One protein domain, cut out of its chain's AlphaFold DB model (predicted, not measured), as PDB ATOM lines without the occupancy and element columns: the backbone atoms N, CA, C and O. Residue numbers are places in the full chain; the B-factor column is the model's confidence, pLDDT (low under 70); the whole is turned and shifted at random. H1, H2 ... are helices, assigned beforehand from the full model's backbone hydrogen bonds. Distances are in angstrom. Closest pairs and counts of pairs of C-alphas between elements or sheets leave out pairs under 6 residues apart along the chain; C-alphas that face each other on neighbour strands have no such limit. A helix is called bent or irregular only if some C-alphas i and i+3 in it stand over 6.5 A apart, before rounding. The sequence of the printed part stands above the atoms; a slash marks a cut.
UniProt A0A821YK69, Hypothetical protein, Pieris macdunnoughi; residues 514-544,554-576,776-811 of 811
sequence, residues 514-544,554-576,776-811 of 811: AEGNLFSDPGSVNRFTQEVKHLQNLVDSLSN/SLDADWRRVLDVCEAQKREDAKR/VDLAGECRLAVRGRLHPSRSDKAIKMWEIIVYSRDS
ATOM      1  N   ALA A 514     155.823 202.521 273.225       75.00
ATOM      2  CA  ALA A 514     156.623 201.619 274.047       75.00
ATOM      3  C   ALA A 514     156.244 201.782 275.530       75.00
ATOM      4  O   ALA A 514     155.943 202.893 275.967       75.00
ATOM      5  N   GLU A 515     156.251 200.680 276.286       74.12
ATOM      6  CA  GLU A 515     155.896 200.682 277.708       74.12
ATOM      7  C   GLU A 515     156.920 201.515 278.497       74.12
ATOM      8  O   GLU A 515     158.002 201.051 278.857       74.12
ATOM      9  N   GLY A 516     156.589 202.788 278.712       76.19
ATOM     10  CA  GLY A 516     157.419 203.727 279.450       76.19
ATOM     11  C   GLY A 516     157.339 203.416 280.935       76.19
ATOM     12  O   GLY A 516     156.300 203.628 281.559       76.19
ATOM     13  N   ASN A 517     158.435 202.932 281.518       83.75
ATOM     14  CA  ASN A 517     158.492 202.698 282.954       83.75
ATOM     15  C   ASN A 517     158.472 204.038 283.710       83.75
ATOM     16  O   ASN A 517     159.511 204.677 283.878       83.75
ATOM     17  N   LEU A 518     157.291 204.437 284.197       85.56
ATOM     18  CA  LEU A 518     157.088 205.629 285.035       85.56
ATOM     19  C   LEU A 518     158.053 205.707 286.224       85.56
ATOM     20  O   LEU A 518     158.370 206.805 286.667       85.56
ATOM     21  N   PHE A 519     158.511 204.561 286.737       86.56
ATOM     22  CA  PHE A 519     159.396 204.473 287.897       86.56
ATOM     23  C   PHE A 519     160.888 204.588 287.551       86.56
ATOM     24  O   PHE A 519     161.709 204.682 288.457       86.56
ATOM     25  N   SER A 520     161.254 204.606 286.263       91.44
ATOM     26  CA  SER A 520     162.634 204.854 285.825       91.44
ATOM     27  C   SER A 520     163.007 206.339 285.804       91.44
ATOM     28  O   SER A 520     164.191 206.655 285.873       91.44
ATOM     29  N   ASP A 521     162.027 207.245 285.725       91.88
ATOM     30  CA  ASP A 521     162.244 208.694 285.776       91.88
ATOM     31  C   ASP A 521     161.684 209.288 287.086       91.88
ATOM     32  O   ASP A 521     160.464 209.297 287.284       91.88
ATOM     33  N   PRO A 522     162.526 209.850 287.977       92.06
ATOM     34  CA  PRO A 522     162.052 210.481 289.208       92.06
ATOM     35  C   PRO A 522     161.153 211.704 288.954       92.06
ATOM     36  O   PRO A 522     160.318 212.026 289.800       92.06
ATOM     37  N   GLY A 523     161.262 212.378 287.801       93.12
ATOM     38  CA  GLY A 523     160.338 213.445 287.407       93.12
ATOM     39  C   GLY A 523     158.911 212.926 287.207       93.12
ATOM     40  O   GLY A 523     157.954 213.479 287.757       93.12
ATOM     41  N   SER A 524     158.775 211.816 286.487       89.00
ATOM     42  CA  SER A 524     157.517 211.103 286.256       89.00
ATOM     43  C   SER A 524     156.908 210.549 287.547       89.00
ATOM     44  O   SER A 524     155.706 210.721 287.763       89.00
ATOM     45  N   VAL A 525     157.717 209.985 288.455       92.06
ATOM     46  CA  VAL A 525     157.250 209.559 289.792       92.06
ATOM     47  C   VAL A 525     156.725 210.744 290.605       92.06
ATOM     48  O   VAL A 525     155.625 210.668 291.149       92.06
ATOM     49  N   ASN A 526     157.451 211.866 290.643       93.94
ATOM     50  CA  ASN A 526     157.003 213.071 291.348       93.94
ATOM     51  C   ASN A 526     155.681 213.608 290.781       93.94
ATOM     52  O   ASN A 526     154.778 213.960 291.545       93.94
ATOM     53  N   ARG A 527     155.529 213.615 289.450       92.31
ATOM     54  CA  ARG A 527     154.273 213.986 288.784       92.31
ATOM     55  C   ARG A 527     153.135 213.037 289.159       92.31
ATOM     56  O   ARG A 527     152.032 213.499 289.431       92.31
ATOM     57  N   PHE A 528     153.403 211.733 289.232       91.75
ATOM     58  CA  PHE A 528     152.423 210.729 289.657       91.75
ATOM     59  C   PHE A 528     151.996 210.945 291.107       91.75
ATOM     60  O   PHE A 528     150.804 210.963 291.399       91.75
ATOM     61  N   THR A 529     152.934 211.229 292.011       92.88
ATOM     62  CA  THR A 529     152.613 211.579 293.400       92.88
ATOM     63  C   THR A 529     151.788 212.869 293.509       92.88
ATOM     64  O   THR A 529     150.890 212.941 294.349       92.88
ATOM     65  N   GLN A 530     152.044 213.882 292.675       93.56
ATOM     66  CA  GLN A 530     151.231 215.107 292.629       93.56
ATOM     67  C   GLN A 530     149.810 214.838 292.120       93.56
ATOM     68  O   GLN A 530     148.849 215.290 292.734       93.56
ATOM     69  N   GLU A 531     149.658 214.054 291.055       91.06
ATOM     70  CA  GLU A 531     148.349 213.740 290.475       91.06
ATOM     71  C   GLU A 531     147.523 212.786 291.344       91.06
ATOM     72  O   GLU A 531     146.316 212.975 291.473       91.06
ATOM     73  N   VAL A 532     148.154 211.847 292.056       90.44
ATOM     74  CA  VAL A 532     147.487 211.064 293.110       90.44
ATOM     75  C   VAL A 532     147.007 211.975 294.248       90.44
ATOM     76  O   VAL A 532     145.883 211.810 294.714       90.44
ATOM     77  N   LYS A 533     147.781 212.993 294.654       93.00
ATOM     78  CA  LYS A 533     147.319 214.006 295.627       93.00
ATOM     79  C   LYS A 533     146.185 214.876 295.072       93.00
ATOM     80  O   LYS A 533     145.248 215.183 295.802       93.00
ATOM     81  N   HIS A 534     146.221 215.255 293.795       90.81
ATOM     82  CA  HIS A 534     145.123 215.976 293.141       90.81
ATOM     83  C   HIS A 534     143.848 215.131 293.049       90.81
ATOM     84  O   HIS A 534     142.753 215.668 293.229       90.81
ATOM     85  N   LEU A 535     143.984 213.827 292.797       86.62
ATOM     86  CA  LEU A 535     142.884 212.873 292.789       86.62
ATOM     87  C   LEU A 535     142.326 212.656 294.200       86.62
ATOM     88  O   LEU A 535     141.112 212.690 294.358       86.62
ATOM     89  N   GLN A 536     143.177 212.530 295.222       90.62
ATOM     90  CA  GLN A 536     142.746 212.462 296.622       90.62
ATOM     91  C   GLN A 536     141.960 213.721 297.010       90.62
ATOM     92  O   GLN A 536     140.802 213.617 297.390       90.62
ATOM     93  N   ASN A 537     142.513 214.915 296.768       91.69
ATOM     94  CA  ASN A 537     141.818 216.183 297.013       91.69
ATOM     95  C   ASN A 537     140.500 216.301 296.220       91.69
ATOM     96  O   ASN A 537     139.549 216.929 296.684       91.69
ATOM     97  N   LEU A 538     140.424 215.721 295.013       87.62
ATOM     98  CA  LEU A 538     139.186 215.653 294.236       87.62
ATOM     99  C   LEU A 538     138.166 214.735 294.917       87.62
ATOM    100  O   LEU A 538     137.029 215.162 295.096       87.62
ATOM    101  N   VAL A 539     138.562 213.520 295.300       87.62
ATOM    102  CA  VAL A 539     137.718 212.549 296.011       87.62
ATOM    103  C   VAL A 539     137.237 213.129 297.338       87.62
ATOM    104  O   VAL A 539     136.044 213.070 297.609       87.62
ATOM    105  N   ASP A 540     138.105 213.795 298.096       89.75
ATOM    106  CA  ASP A 540     137.752 214.483 299.338       89.75
ATOM    107  C   ASP A 540     136.786 215.651 299.077       89.75
ATOM    108  O   ASP A 540     135.822 215.840 299.809       89.75
ATOM    109  N   SER A 541     136.963 216.425 297.998       90.00
ATOM    110  CA  SER A 541     135.991 217.467 297.613       90.00
ATOM    111  C   SER A 541     134.643 216.907 297.126       90.00
ATOM    112  O   SER A 541     133.631 217.610 297.151       90.00
ATOM    113  N   LEU A 542     134.638 215.653 296.667       85.12
ATOM    114  CA  LEU A 542     133.457 214.927 296.207       85.12
ATOM    115  C   LEU A 542     132.709 214.266 297.370       85.12
ATOM    116  O   LEU A 542     131.481 214.273 297.345       85.12
ATOM    117  N   SER A 543     133.422 213.744 298.372       86.31
ATOM    118  CA  SER A 543     132.879 213.041 299.541       86.31
ATOM    119  C   SER A 543     132.505 213.965 300.699       86.31
ATOM    120  O   SER A 543     131.538 213.684 301.407       86.31
ATOM    121  N   ASN A 544     133.220 215.079 300.891       88.62
ATOM    122  CA  ASN A 544     132.866 216.065 301.905       88.62
ATOM    123  C   ASN A 544     131.489 216.662 301.580       88.62
ATOM    124  O   ASN A 544     131.279 217.275 300.529       88.62
ATOM    125  N   SER A 554     128.842 216.567 297.076       86.12
ATOM    126  CA  SER A 554     128.956 217.123 295.718       86.12
ATOM    127  C   SER A 554     128.989 216.017 294.650       86.12
ATOM    128  O   SER A 554     128.507 216.237 293.535       86.12
ATOM    129  N   LEU A 555     129.423 214.804 295.024       84.56
ATOM    130  CA  LEU A 555     129.287 213.587 294.224       84.56
ATOM    131  C   LEU A 555     127.823 213.233 293.934       84.56
ATOM    132  O   LEU A 555     127.514 212.920 292.791       84.56
ATOM    133  N   ASP A 556     126.914 213.323 294.911       85.62
ATOM    134  CA  ASP A 556     125.483 213.049 294.691       85.62
ATOM    135  C   ASP A 556     124.863 214.027 293.685       85.62
ATOM    136  O   ASP A 556     124.026 213.648 292.865       85.62
ATOM    137  N   ALA A 557     125.276 215.297 293.736       86.44
ATOM    138  CA  ALA A 557     124.809 216.324 292.811       86.44
ATOM    139  C   ALA A 557     125.355 216.115 291.388       86.44
ATOM    140  O   ALA A 557     124.591 216.217 290.426       86.44
ATOM    141  N   ASP A 558     126.645 215.796 291.242       83.56
ATOM    142  CA  ASP A 558     127.233 215.455 289.941       83.56
ATOM    143  C   ASP A 558     126.637 214.138 289.397       83.56
ATOM    144  O   ASP A 558     126.236 214.097 288.237       83.56
ATOM    145  N   TRP A 559     126.432 213.114 290.235       83.38
ATOM    146  CA  TRP A 559     125.778 211.854 289.859       83.38
ATOM    147  C   TRP A 559     124.330 212.048 289.395       83.38
ATOM    148  O   TRP A 559     123.947 211.504 288.361       83.38
ATOM    149  N   ARG A 560     123.526 212.871 290.087       87.31
ATOM    150  CA  ARG A 560     122.168 213.221 289.626       87.31
ATOM    151  C   ARG A 560     122.188 213.874 288.244       87.31
ATOM    152  O   ARG A 560     121.419 213.447 287.391       87.31
ATOM    153  N   ARG A 561     123.122 214.797 287.973       86.44
ATOM    154  CA  ARG A 561     123.296 215.376 286.624       86.44
ATOM    155  C   ARG A 561     123.626 214.312 285.576       86.44
ATOM    156  O   ARG A 561     123.126 214.413 284.459       86.44
ATOM    157  N   VAL A 562     124.431 213.297 285.920       79.38
ATOM    158  CA  VAL A 562     124.644 212.138 285.034       79.38
ATOM    159  C   VAL A 562     123.307 211.471 284.729       79.38
ATOM    160  O   VAL A 562     122.944 211.351 283.562       79.38
ATOM    161  N   LEU A 563     122.535 211.106 285.759       82.50
ATOM    162  CA  LEU A 563     121.236 210.445 285.600       82.50
ATOM    163  C   LEU A 563     120.222 211.277 284.791       82.50
ATOM    164  O   LEU A 563     119.508 210.707 283.966       82.50
ATOM    165  N   ASP A 564     120.185 212.598 284.965       87.38
ATOM    166  CA  ASP A 564     119.287 213.488 284.219       87.38
ATOM    167  C   ASP A 564     119.589 213.460 282.710       87.38
ATOM    168  O   ASP A 564     118.677 213.343 281.885       87.38
ATOM    169  N   VAL A 565     120.874 213.494 282.338       84.25
ATOM    170  CA  VAL A 565     121.332 213.365 280.943       84.25
ATOM    171  C   VAL A 565     121.092 211.953 280.408       84.25
ATOM    172  O   VAL A 565     120.625 211.819 279.278       84.25
ATOM    173  N   CYS A 566     121.329 210.904 281.212       79.25
ATOM    174  CA  CYS A 566     120.982 209.523 280.853       79.25
ATOM    175  C   CYS A 566     119.517 209.427 280.415       79.25
ATOM    176  O   CYS A 566     119.194 208.815 279.400       79.25
ATOM    177  N   GLU A 567     118.612 210.013 281.197       84.81
ATOM    178  CA  GLU A 567     117.183 209.962 280.916       84.81
ATOM    179  C   GLU A 567     116.765 210.899 279.779       84.81
ATOM    180  O   GLU A 567     115.842 210.568 279.036       84.81
ATOM    181  N   ALA A 568     117.436 212.039 279.595       87.31
ATOM    182  CA  ALA A 568     117.248 212.884 278.418       87.31
ATOM    183  C   ALA A 568     117.611 212.131 277.127       87.31
ATOM    184  O   ALA A 568     116.793 212.083 276.209       87.31
ATOM    185  N   GLN A 569     118.764 211.454 277.089       83.12
ATOM    186  CA  GLN A 569     119.184 210.656 275.934       83.12
ATOM    187  C   GLN A 569     118.192 209.523 275.638       83.12
ATOM    188  O   GLN A 569     117.730 209.397 274.508       83.12
ATOM    189  N   LYS A 570     117.748 208.772 276.659       81.25
ATOM    190  CA  LYS A 570     116.709 207.734 276.489       81.25
ATOM    191  C   LYS A 570     115.400 208.292 275.932       81.25
ATOM    192  O   LYS A 570     114.735 207.614 275.151       81.25
ATOM    193  N   ARG A 571     115.008 209.513 276.317       85.06
ATOM    194  CA  ARG A 571     113.817 210.188 275.772       85.06
ATOM    195  C   ARG A 571     114.007 210.559 274.298       85.06
ATOM    196  O   ARG A 571     113.040 210.444 273.550       85.06
ATOM    197  N   GLU A 572     115.207 210.944 273.864       86.25
ATOM    198  CA  GLU A 572     115.509 211.163 272.440       86.25
ATOM    199  C   GLU A 572     115.571 209.852 271.647       86.25
ATOM    200  O   GLU A 572     114.928 209.739 270.603       86.25
ATOM    201  N   ASP A 573     116.226 208.813 272.165       79.00
ATOM    202  CA  ASP A 573     116.281 207.497 271.516       79.00
ATOM    203  C   ASP A 573     114.886 206.854 271.400       79.00
ATOM    204  O   ASP A 573     114.557 206.249 270.379       79.00
ATOM    205  N   ALA A 574     114.010 207.061 272.390       83.19
ATOM    206  CA  ALA A 574     112.606 206.639 272.351       83.19
ATOM    207  C   ALA A 574     111.720 207.466 271.393       83.19
ATOM    208  O   ALA A 574     110.645 207.004 270.999       83.19
ATOM    209  N   LYS A 575     112.143 208.679 271.005       87.62
ATOM    210  CA  LYS A 575     111.530 209.429 269.894       87.62
ATOM    211  C   LYS A 575     112.050 208.906 268.555       87.62
ATOM    212  O   LYS A 575     111.245 208.599 267.679       87.62
ATOM    213  N   ARG A 576     113.372 208.735 268.421       79.75
ATOM    214  CA  ARG A 576     114.037 208.195 267.221       79.75
ATOM    215  C   ARG A 576     113.545 206.791 266.865       79.75
ATOM    216  O   ARG A 576     113.331 206.503 265.695       79.75
ATOM    217  N   VAL A 776     149.920 210.760 283.146       82.44
ATOM    218  CA  VAL A 776     149.751 210.972 284.585       82.44
ATOM    219  C   VAL A 776     148.528 211.843 284.908       82.44
ATOM    220  O   VAL A 776     148.249 212.077 286.070       82.44
ATOM    221  N   ASP A 777     147.775 212.301 283.901       85.06
ATOM    222  CA  ASP A 777     146.604 213.196 284.033       85.06
ATOM    223  C   ASP A 777     145.347 212.460 284.557       85.06
ATOM    224  O   ASP A 777     144.287 212.417 283.925       85.06
ATOM    225  N   LEU A 778     145.502 211.841 285.730       81.19
ATOM    226  CA  LEU A 778     144.489 211.052 286.425       81.19
ATOM    227  C   LEU A 778     143.327 211.939 286.868       81.19
ATOM    228  O   LEU A 778     142.159 211.600 286.663       81.19
ATOM    229  N   ALA A 779     143.634 213.104 287.450       79.25
ATOM    230  CA  ALA A 779     142.606 214.025 287.904       79.25
ATOM    231  C   ALA A 779     141.818 214.616 286.722       79.25
ATOM    232  O   ALA A 779     140.619 214.866 286.864       79.25
ATOM    233  N   GLY A 780     142.448 214.811 285.556       79.38
ATOM    234  CA  GLY A 780     141.789 215.255 284.330       79.38
ATOM    235  C   GLY A 780     140.768 214.252 283.797       79.38
ATOM    236  O   GLY A 780     139.614 214.633 283.580       79.38
ATOM    237  N   GLU A 781     141.136 212.975 283.634       73.88
ATOM    238  CA  GLU A 781     140.180 211.956 283.169       73.88
ATOM    239  C   GLU A 781     139.090 211.649 284.199       73.88
ATOM    240  O   GLU A 781     137.916 211.618 283.828       73.88
ATOM    241  N   CYS A 782     139.407 211.543 285.494       74.12
ATOM    242  CA  CYS A 782     138.371 211.379 286.519       74.12
ATOM    243  C   CYS A 782     137.399 212.574 286.554       74.12
ATOM    244  O   CYS A 782     136.195 212.378 286.716       74.12
ATOM    245  N   ARG A 783     137.866 213.814 286.333       76.62
ATOM    246  CA  ARG A 783     136.980 214.988 286.202       76.62
ATOM    247  C   ARG A 783     136.135 214.954 284.931       76.62
ATOM    248  O   ARG A 783     134.976 215.356 284.997       76.62
ATOM    249  N   LEU A 784     136.679 214.502 283.799       74.69
ATOM    250  CA  LEU A 784     135.920 214.326 282.554       74.69
ATOM    251  C   LEU A 784     134.815 213.274 282.723       74.69
ATOM    252  O   LEU A 784     133.671 213.541 282.358       74.69
ATOM    253  N   ALA A 785     135.136 212.138 283.348       70.06
ATOM    254  CA  ALA A 785     134.182 211.085 283.675       70.06
ATOM    255  C   ALA A 785     133.073 211.588 284.614       70.06
ATOM    256  O   ALA A 785     131.896 211.484 284.283       70.06
ATOM    257  N   VAL A 786     133.432 212.182 285.760       66.75
ATOM    258  CA  VAL A 786     132.471 212.555 286.814       66.75
ATOM    259  C   VAL A 786     131.649 213.797 286.460       66.75
ATOM    260  O   VAL A 786     130.439 213.802 286.652       66.75
ATOM    261  N   ARG A 787     132.276 214.873 285.963       66.88
ATOM    262  CA  ARG A 787     131.603 216.185 285.865       66.88
ATOM    263  C   ARG A 787     130.854 216.436 284.569       66.88
ATOM    264  O   ARG A 787     130.159 217.447 284.493       66.88
ATOM    265  N   GLY A 788     131.043 215.608 283.539       56.84
ATOM    266  CA  GLY A 788     130.307 215.728 282.272       56.84
ATOM    267  C   GLY A 788     130.399 217.090 281.597       56.84
ATOM    268  O   GLY A 788     129.545 217.427 280.781       56.84
ATOM    269  N   ARG A 789     131.398 217.915 281.949       45.97
ATOM    270  CA  ARG A 789     131.580 219.236 281.349       45.97
ATOM    271  C   ARG A 789     132.125 219.047 279.945       45.97
ATOM    272  O   ARG A 789     133.330 219.126 279.709       45.97
ATOM    273  N   LEU A 790     131.189 218.809 279.033       36.91
ATOM    274  CA  LEU A 790     131.354 218.879 277.596       36.91
ATOM    275  C   LEU A 790     131.845 220.279 277.239       36.91
ATOM    276  O   LEU A 790     131.069 221.194 276.979       36.91
ATOM    277  N   HIS A 791     133.164 220.446 277.221       36.25
ATOM    278  CA  HIS A 791     133.750 221.492 276.408       36.25
ATOM    279  C   HIS A 791     133.425 221.116 274.954       36.25
ATOM    280  O   HIS A 791     133.779 220.003 274.553       36.25
ATOM    281  N   PRO A 792     132.768 221.975 274.156       35.25
ATOM    282  CA  PRO A 792     132.254 221.593 272.834       35.25
ATOM    283  C   PRO A 792     133.346 221.192 271.823       35.25
ATOM    284  O   PRO A 792     133.039 220.660 270.768       35.25
ATOM    285  N   SER A 793     134.623 221.403 272.156       33.66
ATOM    286  CA  SER A 793     135.804 220.966 271.399       33.66
ATOM    287  C   SER A 793     136.465 219.668 271.910       33.66
ATOM    288  O   SER A 793     137.504 219.262 271.394       33.66
ATOM    289  N   ARG A 794     135.911 219.022 272.946       41.22
ATOM    290  CA  ARG A 794     136.359 217.723 273.500       41.22
ATOM    291  C   ARG A 794     135.188 216.752 273.735       41.22
ATOM    292  O   ARG A 794     135.335 215.795 274.496       41.22
ATOM    293  N   SER A 795     134.040 217.012 273.107       44.38
ATOM    294  CA  SER A 795     132.766 216.315 273.319       44.38
ATOM    295  C   SER A 795     132.895 214.797 273.259       44.38
ATOM    296  O   SER A 795     132.522 214.114 274.205       44.38
ATOM    297  N   ASP A 796     133.479 214.264 272.193       48.81
ATOM    298  CA  ASP A 796     133.224 212.879 271.784       48.81
ATOM    299  C   ASP A 796     133.823 211.845 272.745       48.81
ATOM    300  O   ASP A 796     133.246 210.782 272.952       48.81
ATOM    301  N   LYS A 797     134.943 212.166 273.405       50.84
ATOM    302  CA  LYS A 797     135.532 211.292 274.436       50.84
ATOM    303  C   LYS A 797     134.737 211.312 275.733       50.84
ATOM    304  O   LYS A 797     134.539 210.263 276.338       50.84
ATOM    305  N   ALA A 798     134.274 212.492 276.144       46.22
ATOM    306  CA  ALA A 798     133.418 212.621 277.313       46.22
ATOM    307  C   ALA A 798     132.067 211.936 277.061       46.22
ATOM    308  O   ALA A 798     131.632 211.180 277.917       46.22
ATOM    309  N   ILE A 799     131.473 212.094 275.869       47.97
ATOM    310  CA  ILE A 799     130.254 211.388 275.440       47.97
ATOM    311  C   ILE A 799     130.479 209.872 275.440       47.97
ATOM    312  O   ILE A 799     129.736 209.173 276.118       47.97
ATOM    313  N   LYS A 800     131.524 209.349 274.779       55.09
ATOM    314  CA  LYS A 800     131.822 207.901 274.763       55.09
ATOM    315  C   LYS A 800     132.029 207.325 276.172       55.09
ATOM    316  O   LYS A 800     131.519 206.251 276.475       55.09
ATOM    317  N   MET A 801     132.738 208.034 277.055       49.94
ATOM    318  CA  MET A 801     132.924 207.611 278.452       49.94
ATOM    319  C   MET A 801     131.647 207.785 279.300       49.94
ATOM    320  O   MET A 801     131.443 207.043 280.257       49.94
ATOM    321  N   TRP A 802     130.758 208.710 278.933       49.25
ATOM    322  CA  TRP A 802     129.438 208.871 279.541       49.25
ATOM    323  C   TRP A 802     128.459 207.789 279.109       49.25
ATOM    324  O   TRP A 802     127.783 207.237 279.969       49.25
ATOM    325  N   GLU A 803     128.416 207.407 277.832       50.09
ATOM    326  CA  GLU A 803     127.584 206.298 277.349       50.09
ATOM    327  C   GLU A 803     127.864 204.996 278.113       50.09
ATOM    328  O   GLU A 803     126.926 204.291 278.490       50.09
ATOM    329  N   ILE A 804     129.137 204.733 278.438       53.00
ATOM    330  CA  ILE A 804     129.556 203.623 279.307       53.00
ATOM    331  C   ILE A 804     128.837 203.654 280.665       53.00
ATOM    332  O   ILE A 804     128.401 202.610 281.145       53.00
ATOM    333  N   ILE A 805     128.707 204.832 281.282       48.50
ATOM    334  CA  ILE A 805     128.079 205.035 282.599       48.50
ATOM    335  C   ILE A 805     126.541 205.034 282.487       48.50
ATOM    336  O   ILE A 805     125.860 204.468 283.346       48.50
ATOM    337  N   VAL A 806     126.000 205.610 281.409       44.88
ATOM    338  CA  VAL A 806     124.564 205.746 281.107       44.88
ATOM    339  C   VAL A 806     123.903 204.387 280.892       44.88
ATOM    340  O   VAL A 806     122.938 204.044 281.579       44.88
ATOM    341  N   TYR A 807     124.433 203.596 279.953       45.69
ATOM    342  CA  TYR A 807     123.867 202.291 279.581       45.69
ATOM    343  C   TYR A 807     124.062 201.230 280.666       45.69
ATOM    344  O   TYR A 807     123.366 200.217 280.728       45.69
ATOM    345  N   SER A 808     124.985 201.516 281.580       42.81
ATOM    346  CA  SER A 808     125.302 200.715 282.751       42.81
ATOM    347  C   SER A 808     124.131 200.520 283.730       42.81
ATOM    348  O   SER A 808     124.188 199.622 284.569       42.81
ATOM    349  N   ARG A 809     123.071 201.332 283.585       36.94
ATOM    350  CA  ARG A 809     121.824 201.303 284.368       36.94
ATOM    351  C   ARG A 809     120.676 200.511 283.711       36.94
ATOM    352  O   ARG A 809     119.709 200.227 284.407       36.94
ATOM    353  N   ASP A 810     120.755 200.203 282.411       34.66
ATOM    354  CA  ASP A 810     119.674 199.532 281.645       34.66
ATOM    355  C   ASP A 810     119.954 198.055 281.321       34.66
ATOM    356  O   ASP A 810     119.069 197.347 280.840       34.66
ATOM    357  N   SER A 811     121.188 197.617 281.574       36.25
ATOM    358  CA  SER A 811     121.613 196.210 281.586       36.25
ATOM    359  C   SER A 811     121.559 195.646 283.000       36.25
ATOM    360  O   SER A 811     121.399 194.411 283.098       36.25
TER     361      SER A 811
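Overview. This is residues 514 to 544, 554 to 576 and 776 to 811 of the 811 residues of the protein "Hypothetical protein" of Pieris macdunnoughi (UniProt A0A821YK69). Two long helices, H1 and H2, meet near their ends as a wide V, with the short helix H3 in the opening of the V, running beside H1 towards H2, and H4 crossing H2 at a right angle. Only the far end of H2, residues 571 to 576, sticks out free. The printed part has 90 residues with four named helices, in the order H1, H2, H3, H4, and no named strand; the class is all helix. The whole is loose, with a radius of gyration of the C-alphas of 16.6 A, and spans 54 by 36 by 28 A.

Arrangement. H1, residues 522 to 543, touches H2, residues 554 to 576, about perpendicular at 83 degrees. H1 touches H2 with residues 541 to 543 alone, and H2 touches H1 with residues 554 to 555 alone; the closest C-alphas of the two helices, those of Leu 542 and Leu 555, are 4.8 A apart. H3, residues 778 to 787, touches residues 531 to 538 of H1, the same way at a shallow tilt of 25 degrees; the closest C-alphas, those of Leu 535 and Ala 779, are 5.0 A apart. H2 and H3 only just touch, with 3 pairs of C-alphas within 8 A, the closest being Asp 558 and Arg 787 at 6.0 A. H4, residues 795 to 809, touches H2 about perpendicular at 90 degrees, with the C-alphas of Cys 566 and Val 806 closest at 5.2 A. H4 also touches H3 at a steep tilt of 64 degrees, the same way, with the C-alphas of Leu 784 and Ala 798 closest at 6.1 A. H1 and H4 are apart. The helix packing is mostly crossed: 1 of 5 touching pairs is at a shallow tilt. Every O i to N i+4 pair is within hydrogen-bond range in H1, H2 and H3, and 8 of 11 are in H4.

Along the chain. After residues 514 to 521, H1 begins with C-alpha 522 at (162.052, 210.481, 289.208) and is 31.1 A long from first to last C-alpha. H2 begins with C-alpha 554 at (128.956, 217.123, 295.718) and is 33.4 A long. H3 is 13.9 A long. H4 is 21.6 A long and ends with C-alpha 809 at (121.824, 201.303, 284.368); it is neither bent nor irregular, but only just: C-alphas 806 and 809 are 6.2 A apart.

Size, cuts and confidence. The two C-alphas farthest apart, those of Pro 522 and Lys 575, are 54.1 A apart. Residues 545 to 553 are not printed, with 7.4 A between C-alphas 544 and 554; residues 577 to 775 are not printed, with 39.8 A between C-alphas 576 and 776. The link from H3 to H4, 7 residues, is short. The mean pLDDT of the printed part is 74.0, and residues 786 to 811 are under 70.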